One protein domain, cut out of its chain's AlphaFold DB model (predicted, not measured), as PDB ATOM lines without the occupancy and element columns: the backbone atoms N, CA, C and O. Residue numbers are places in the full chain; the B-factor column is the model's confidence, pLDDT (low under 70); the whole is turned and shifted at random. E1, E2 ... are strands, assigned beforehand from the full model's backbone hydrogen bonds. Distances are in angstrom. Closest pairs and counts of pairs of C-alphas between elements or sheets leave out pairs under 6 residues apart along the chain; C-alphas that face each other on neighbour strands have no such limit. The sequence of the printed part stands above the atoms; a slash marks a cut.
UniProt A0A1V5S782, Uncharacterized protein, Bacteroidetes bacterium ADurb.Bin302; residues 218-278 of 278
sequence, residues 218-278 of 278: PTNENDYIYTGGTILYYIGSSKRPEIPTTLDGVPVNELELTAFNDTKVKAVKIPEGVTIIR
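What this domain is: This is residues 218 to 278 of the 278 residues of an uncharacterized protein of Bacteroidetes bacterium ADurb.Bin302 (UniProt A0A1V5S782). Little regular structure: a small rounded body in which the short hairpin E1 and E2 makes one side and the long looping stretch 235 to 278 makes most of the rest. Short pairings tie that stretch to E2 through residues 254 to 255, which also pair with residues 276 to 277. Of 61 printed residues, 9 are in named elements, E1 then E2, an antiparallel sheet of class all strand with no named helix. The whole is compact, with a radius of gyration of the C-alphas of 10.1 A and spans of 26 by 22 by 19 A.

Where its parts are: E1, residues 224 to 227, is 9.7 A long and begins at C-alpha 224 (21.142, -4.633, 26.783). E2, residues 230 to 234, is 11.5 A long and ends at C-alpha 234 (20.925, -2.117, 30.662).

How they stand to each other: E1 and E2 form a hairpin with a tight link, their directions at 156 degrees. N 225 and O 233 are within hydrogen-bond range at 2.8 A. Residues 230 to 231 of E2 pair with residues 254 to 255, parallel.

The domain as a whole: The C-alphas farthest apart, of Gly 249 and Asp 262, are 27.2 A apart. The printed part has no cut, and no printed residue is under 70 in pLDDT.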
ATOM      1  N   PRO A 218      31.570 -10.267  32.569       89.56
ATOM      2  CA  PRO A 218      31.352 -10.299  31.135       89.56
ATOM      3  C   PRO A 218      29.854 -10.370  30.844       89.56
ATOM      4  O   PRO A 218      29.172 -11.295  31.290       89.56
ATOM      5  N   THR A 219      29.354  -9.402  30.088       95.38
ATOM      6  CA  THR A 219      27.968  -9.386  29.611       95.38
ATOM      7  C   THR A 219      27.912  -9.685  28.119       95.38
ATOM      8  O   THR A 219      28.939  -9.749  27.436       95.38
ATOM      9  N   ASN A 220      26.709  -9.911  27.609       94.75
ATOM     10  CA  ASN A 220      26.458 -10.127  26.187       94.75
ATOM     11  C   ASN A 220      25.266  -9.285  25.722       94.75
ATOM     12  O   ASN A 220      24.640  -8.577  26.506       94.75
ATOM     13  N   GLU A 221      24.942  -9.366  24.436       95.06
ATOM     14  CA  GLU A 221      23.864  -8.601  23.818       95.06
ATOM     15  C   GLU A 221      22.497  -8.748  24.501       95.06
ATOM     16  O   GLU A 221      21.731  -7.787  24.528       95.06
ATOM     17  N   ASN A 222      22.206  -9.885  25.141       96.25
ATOM     18  CA  ASN A 222      20.926 -10.096  25.828       96.25
ATOM     19  C   ASN A 222      20.774  -9.266  27.113       96.25
ATOM     20  O   ASN A 222      19.667  -9.153  27.638       96.25
ATOM     21  N   ASP A 223      21.863  -8.687  27.620       97.44
ATOM     22  CA  ASP A 223      21.857  -7.845  28.815       97.44
ATOM     23  C   ASP A 223      21.531  -6.372  28.504       97.44
ATOM     24  O   ASP A 223      21.457  -5.550  29.423       97.44
ATOM     25  N   TYR A 224      21.317  -6.016  27.230       96.94
ATOM     26  CA  TYR A 224      21.142  -4.633  26.783       96.94
ATOM     27  C   TYR A 224      19.942  -4.446  25.851       96.94
ATOM     28  O   TYR A 224      19.606  -5.292  25.030       96.94
ATOM     29  N   ILE A 225      19.344  -3.258  25.917       96.75
ATOM     30  CA  ILE A 225      18.519  -2.688  24.851       96.75
ATOM     31  C   ILE A 225      19.415  -1.726  24.073       96.75
ATOM     32  O   ILE A 225      19.963  -0.779  24.641       96.75
ATOM     33  N   TYR A 226      19.569  -1.960  22.775       96.88
ATOM     34  CA  TYR A 226      20.487  -1.211  21.920       96.88
ATOM     35  C   TYR A 226      19.900  -0.988  20.525       96.88
ATOM     36  O   TYR A 226      18.908  -1.596  20.122       96.88
ATOM     37  N   THR A 227      20.499  -0.069  19.776       96.00
ATOM     38  CA  THR A 227      20.209   0.136  18.353       96.00
ATOM     39  C   THR A 227      21.529   0.347  17.627       96.00
ATOM     40  O   THR A 227      22.192   1.366  17.805       96.00
ATOM     41  N   GLY A 228      21.937  -0.636  16.821       93.31
ATOM     42  CA  GLY A 228      23.278  -0.652  16.235       93.31
ATOM     43  C   GLY A 228      24.358  -0.742  17.318       93.31
ATOM     44  O   GLY A 228      24.299  -1.627  18.163       93.31
ATOM     45  N   GLY A 229      25.329   0.176  17.292       93.69
ATOM     46  CA  GLY A 229      26.422   0.262  18.276       93.69
ATOM     47  C   GLY A 229      26.119   1.116  19.514       93.69
ATOM     48  O   GLY A 229      27.008   1.317  20.343       93.69
ATOM     49  N   THR A 230      24.894   1.637  19.635       97.06
ATOM     50  CA  THR A 230      24.472   2.509  20.738       97.06
ATOM     51  C   THR A 230      23.697   1.718  21.788       97.06
ATOM     52  O   THR A 230      22.637   1.161  21.482       97.06
ATOM     53  N   ILE A 231      24.172   1.721  23.035       97.56
ATOM     54  CA  ILE A 231      23.437   1.150  24.174       97.56
ATOM     55  C   ILE A 231      22.447   2.181  24.709       97.56
ATOM     56  O   ILE A 231      22.841   3.272  25.120       97.56
ATOM     57  N   LEU A 232      21.168   1.805  24.727       96.94
ATOM     58  CA  LEU A 232      20.067   2.636  25.213       96.94
ATOM     59  C   LEU A 232      19.719   2.324  26.669       96.94
ATOM     60  O   LEU A 232      19.340   3.224  27.413       96.94
ATOM     61  N   TYR A 233      19.805   1.051  27.069       97.00
ATOM     62  CA  TYR A 233      19.452   0.620  28.420       97.00
ATOM     63  C   TYR A 233      20.111  -0.707  28.802       97.00
ATOM     64  O   TYR A 233      20.271  -1.589  27.960       97.00
ATOM     65  N   TYR A 234      20.447  -0.872  30.076       97.38
ATOM     66  CA  TYR A 234      20.925  -2.117  30.662       97.38
ATOM     67  C   TYR A 234      19.772  -2.865  31.338       97.38
ATOM     68  O   TYR A 234      19.094  -2.323  32.208       97.38
ATOM     69  N   ILE A 235      19.556  -4.119  30.938       96.31
ATOM     70  CA  ILE A 235      18.504  -5.005  31.467       96.31
ATOM     71  C   ILE A 235      19.062  -6.261  32.146       96.31
ATOM     72  O   ILE A 235      18.290  -7.066  32.671       96.31
ATOM     73  N   GLY A 236      20.385  -6.438  32.138       94.06
ATOM     74  CA  GLY A 236      21.048  -7.548  32.807       94.06
ATOM     75  C   GLY A 236      21.006  -7.451  34.336       94.06
ATOM     76  O   GLY A 236      20.575  -6.460  34.931       94.06
ATOM     77  N   SER A 237      21.469  -8.514  34.994       91.31
ATOM     78  CA  SER A 237      21.462  -8.624  36.457       91.31
ATOM     79  C   SER A 237      22.790  -8.272  37.132       91.31
ATOM     80  O   SER A 237      22.831  -8.220  38.362       91.31
ATOM     81  N   SER A 238      23.874  -8.074  36.373       89.62
ATOM     82  CA  SER A 238      25.181  -7.728  36.944       89.62
ATOM     83  C   SER A 238      25.139  -6.331  37.556       89.62
ATOM     84  O   SER A 238      24.602  -5.384  36.982       89.62
ATOM     85  N   LYS A 239      25.754  -6.187  38.731       89.50
ATOM     86  CA  LYS A 239      25.972  -4.880  39.360       89.50
ATOM     87  C   LYS A 239      27.242  -4.201  38.849       89.50
ATOM     88  O   LYS A 239      27.446  -3.022  39.133       89.50
ATOM     89  N   ARG A 240      28.105  -4.927  38.136       89.75
ATOM     90  CA  ARG A 240      29.380  -4.443  37.602       89.75
ATOM     91  C   ARG A 240      29.598  -4.929  36.165       89.75
ATOM     92  O   ARG A 240      30.571  -5.638  35.915       89.75
ATOM     93  N   PRO A 241      28.711  -4.593  35.214       94.25
ATOM     94  CA  PRO A 241      28.806  -5.122  33.863       94.25
ATOM     95  C   PRO A 241      30.071  -4.633  33.141       94.25
ATOM     96  O   PRO A 241      30.402  -3.442  33.142       94.25
ATOM     97  N   GLU A 242      30.757  -5.564  32.485       95.19
ATOM     98  CA  GLU A 242      31.706  -5.292  31.412       95.19
ATOM     99  C   GLU A 242      30.949  -5.268  30.091       95.19
ATOM    100  O   GLU A 242      30.489  -6.312  29.625       95.19
ATOM    101  N   ILE A 243      30.818  -4.075  29.506       96.38
ATOM    102  CA  ILE A 243      30.138  -3.884  28.224       96.38
ATOM    103  C   ILE A 243      30.938  -4.606  27.125       96.38
ATOM    104  O   ILE A 243      32.150  -4.382  27.016       96.38
ATOM    105  N   PRO A 244      30.297  -5.438  26.283       95.38
ATOM    106  CA  PRO A 244      30.989  -6.123  25.203       95.38
ATOM    107  C   PRO A 244      31.496  -5.123  24.159       95.38
ATOM    108  O   PRO A 244      30.918  -4.061  23.936       95.38
ATOM    109  N   THR A 245      32.571  -5.472  23.456       96.56
ATOM    110  CA  THR A 245      33.103  -4.633  22.368       96.56
ATOM    111  C   THR A 245      32.191  -4.603  21.140       96.56
ATOM    112  O   THR A 245      32.303  -3.692  20.318       96.56
ATOM    113  N   THR A 246      31.281  -5.574  21.012       96.00
ATOM    114  CA  THR A 246      30.292  -5.670  19.933       96.00
ATOM    115  C   THR A 246      28.939  -6.157  20.444       96.00
ATOM    116  O   THR A 246      28.905  -7.039  21.298       96.00
ATOM    117  N   LEU A 247      27.848  -5.674  19.849       95.62
ATOM    118  CA  LEU A 247      26.479  -6.178  20.017       95.62
ATOM    119  C   LEU A 247      25.981  -6.647  18.646       95.62
ATOM    120  O   LEU A 247      26.062  -5.887  17.681       95.62
ATOM    121  N   ASP A 248      25.564  -7.910  18.512       94.25
ATOM    122  CA  ASP A 248      25.245  -8.541  17.212       94.25
ATOM    123  C   ASP A 248      26.334  -8.357  16.132       94.25
ATOM    124  O   ASP A 248      26.064  -8.185  14.941       94.25
ATOM    125  N   GLY A 249      27.605  -8.346  16.542       93.38
ATOM    126  CA  GLY A 249      28.742  -8.111  15.645       93.38
ATOM    127  C   GLY A 249      28.947  -6.651  15.216       93.38
ATOM    128  O   GLY A 249      29.894  -6.370  14.478       93.38
ATOM    129  N   VAL A 250      28.123  -5.710  15.687       96.00
ATOM    130  CA  VAL A 250      28.310  -4.264  15.490       96.00
ATOM    131  C   VAL A 250      29.150  -3.694  16.639       96.00
ATOM    132  O   VAL A 250      28.806  -3.935  17.794       96.00
ATOM    133  N   PRO A 251      30.233  -2.935  16.376       96.81
ATOM    134  CA  PRO A 251      31.041  -2.323  17.430       96.81
ATOM    135  C   PRO A 251      30.234  -1.385  18.327       96.81
ATOM    136  O   PRO A 251      29.505  -0.527  17.826       96.81
ATOM    137  N   VAL A 252      30.416  -1.513  19.640       96.88
ATOM    138  CA  VAL A 252      29.833  -0.586  20.615       96.88
ATOM    139  C   VAL A 252      30.667   0.687  20.646       96.88
ATOM    140  O   VAL A 252      31.859   0.651  20.958       96.88
ATOM    141  N   ASN A 253      30.047   1.812  20.301       96.44
ATOM    142  CA  ASN A 253      30.719   3.103  20.153       96.44
ATOM    143  C   ASN A 253      30.035   4.252  20.907       96.44
ATOM    144  O   ASN A 253      30.674   5.286  21.138       96.44
ATOM    145  N   GLU A 254      28.783   4.063  21.331       96.94
ATOM    146  CA  GLU A 254      27.975   5.088  21.991       96.94
ATOM    147  C   GLU A 254      27.192   4.528  23.191       96.94
ATOM    148  O   GLU A 254      26.681   3.405  23.153       96.94
ATOM    149  N   LEU A 255      27.050   5.347  24.237       96.25
ATOM    150  CA  LEU A 255      26.197   5.087  25.401       96.25
ATOM    151  C   LEU A 255      25.221   6.248  25.602       96.25
ATOM    152  O   LEU A 255      25.636   7.409  25.599       96.25
ATOM    153  N   GLU A 256      23.948   5.946  25.832       96.31
ATOM    154  CA  GLU A 256      23.016   6.941  26.366       96.31
ATOM    155  C   GLU A 256      23.329   7.205  27.851       96.31
ATOM    156  O   GLU A 256      23.630   6.288  28.620       96.31
ATOM    157  N   LEU A 257      23.230   8.461  28.286       92.00
ATOM    158  CA  LEU A 257      23.509   8.923  29.648       92.00
ATOM    159  C   LEU A 257      22.635   8.201  30.678       92.00
ATOM    160  O   LEU A 257      23.023   8.020  31.830       92.00
ATOM    161  N   THR A 258      21.448   7.784  30.249       93.62
ATOM    162  CA  THR A 258      20.456   7.085  31.062       93.62
ATOM    163  C   THR A 258      20.547   5.565  30.953       93.62
ATOM    164  O   THR A 258      19.728   4.882  31.566       93.62
ATOM    165  N   ALA A 259      21.534   5.016  30.232       94.94
ATOM    166  CA  ALA A 259      21.620   3.583  29.950       94.94
ATOM    167  C   ALA A 259      21.659   2.701  31.209       94.94
ATOM    168  O   ALA A 259      21.253   1.546  31.160       94.94
ATOM    169  N   PHE A 260      22.111   3.243  32.340       95.94
ATOM    170  CA  PHE A 260      22.188   2.528  33.617       95.94
ATOM    171  C   PHE A 260      21.281   3.123  34.703       95.94
ATOM    172  O   PHE A 260      21.365   2.713  35.864       95.94
ATOM    173  N   ASN A 261      20.404   4.070  34.353       91.75
ATOM    174  CA  ASN A 261      19.458   4.648  35.306       91.75
ATOM    175  C   ASN A 261      18.461   3.595  35.793       91.75
ATOM    176  O   ASN A 261      18.064   2.717  35.036       91.75
ATOM    177  N   ASP A 262      18.043   3.706  37.054       90.44
ATOM    178  CA  ASP A 262      17.085   2.797  37.705       90.44
ATOM    179  C   ASP A 262      17.544   1.327  37.786       90.44
ATOM    180  O   ASP A 262      16.751   0.420  38.047       90.44
ATOM    181  N   THR A 263      18.847   1.082  37.626       91.50
ATOM    182  CA  THR A 263      19.468  -0.234  37.814       91.50
ATOM    183  C   THR A 263      20.159  -0.336  39.179       91.50
ATOM    184  O   THR A 263      20.355   0.654  39.883       91.50
ATOM    185  N   LYS A 264      20.566  -1.552  39.568       88.12
ATOM    186  CA  LYS A 264      21.418  -1.785  40.754       88.12
ATOM    187  C   LYS A 264      22.918  -1.713  40.430       88.12
ATOM    188  O   LYS A 264      23.733  -2.186  41.224       88.12
ATOM    189  N   VAL A 265      23.279  -1.192  39.257       91.38
ATOM    190  CA  VAL A 265      24.667  -1.121  38.799       91.38
ATOM    191  C   VAL A 265      25.458  -0.149  39.673       91.38
ATOM    192  O   VAL A 265      25.066   0.996  39.874       91.38
ATOM    193  N   LYS A 266      26.588  -0.627  40.197       87.44
ATOM    194  CA  LYS A 266      27.536   0.122  41.030       87.44
ATOM    195  C   LYS A 266      28.711   0.678  40.222       87.44
ATOM    196  O   LYS A 266      29.270   1.708  40.586       87.44
ATOM    197  N   ALA A 267      29.116  -0.011  39.155       87.88
ATOM    198  CA  ALA A 267      30.223   0.381  38.284       87.88
ATOM    199  C   ALA A 267      30.042  -0.228  36.890       87.88
ATOM    200  O   ALA A 267      29.420  -1.273  36.758       87.88
ATOM    201  N   VAL A 268      30.616   0.377  35.854       91.44
ATOM    202  CA  VAL A 268      30.556  -0.149  34.480       91.44
ATOM    203  C   VAL A 268      31.950  -0.123  33.875       91.44
ATOM    204  O   VAL A 268      32.633   0.900  33.957       91.44
ATOM    205  N   LYS A 269      32.375  -1.225  33.250       92.62
ATOM    206  CA  LYS A 269      33.600  -1.244  32.447       92.62
ATOM    207  C   LYS A 269      33.234  -0.963  31.001       92.62
ATOM    208  O   LYS A 269      32.571  -1.760  30.340       92.62
ATOM    209  N   ILE A 270      33.664   0.208  30.550       93.69
ATOM    210  CA  ILE A 270      33.421   0.726  29.209       93.69
ATOM    211  C   ILE A 270      34.570   0.259  28.294       93.69
ATOM    212  O   ILE A 270      35.732   0.486  28.642       93.69
ATOM    213  N   PRO A 271      34.295  -0.395  27.149       93.56
ATOM    214  CA  PRO A 271      35.329  -0.791  26.202       93.56
ATOM    215  C   PRO A 271      35.925   0.437  25.509       93.56
ATOM    216  O   PRO A 271      35.237   1.430  25.285       93.56
ATOM    217  N   GLU A 272      37.189   0.341  25.088       90.50
ATOM    218  CA  GLU A 272      37.918   1.447  24.439       90.50
ATOM    219  C   GLU A 272      37.220   2.010  23.184       90.50
ATOM    220  O   GLU A 272      37.458   3.155  22.810       90.50
ATOM    221  N   GLY A 273      36.359   1.221  22.529       89.69
ATOM    222  CA  GLY A 273      35.607   1.632  21.339       89.69
ATOM    223  C   GLY A 273      34.508   2.668  21.598       89.69
ATOM    224  O   GLY A 273      34.089   3.352  20.661       89.69
ATOM    225  N   VAL A 274      34.062   2.827  22.848       94.75
ATOM    226  CA  VAL A 274      33.064   3.834  23.219       94.75
ATOM    227  C   VAL A 274      33.720   5.203  23.270       94.75
ATOM    228  O   VAL A 274      34.586   5.475  24.097       94.75
ATOM    229  N   THR A 275      33.267   6.089  22.390       94.06
ATOM    230  CA  THR A 275      33.826   7.441  22.248       94.06
ATOM    231  C   THR A 275      32.810   8.537  22.560       94.06
ATOM    232  O   THR A 275      33.191   9.699  22.691       94.06
ATOM    233  N   ILE A 276      31.528   8.181  22.708       92.44
ATOM    234  CA  ILE A 276      30.429   9.118  22.953       92.44
ATOM    235  C   ILE A 276      29.568   8.612  24.116       92.44
ATOM    236  O   ILE A 276      29.118   7.467  24.117       92.44
ATOM    237  N   ILE A 277      29.305   9.502  25.075       92.81
ATOM    238  CA  ILE A 277      28.270   9.361  26.106       92.81
ATOM    239  C   ILE A 277      27.354  10.577  25.946       92.81
ATOM    240  O   ILE A 277      27.856  11.704  26.021       92.81
ATOM    241  N   ARG A 278      26.062  10.376  25.662       88.12
ATOM    242  CA  ARG A 278      25.124  11.465  25.332       88.12
ATOM    243  C   ARG A 278      23.814  11.397  26.093       88.12
ATOM    244  O   ARG A 278      23.346  10.268  26.315       88.12
TER     245      ARG A 278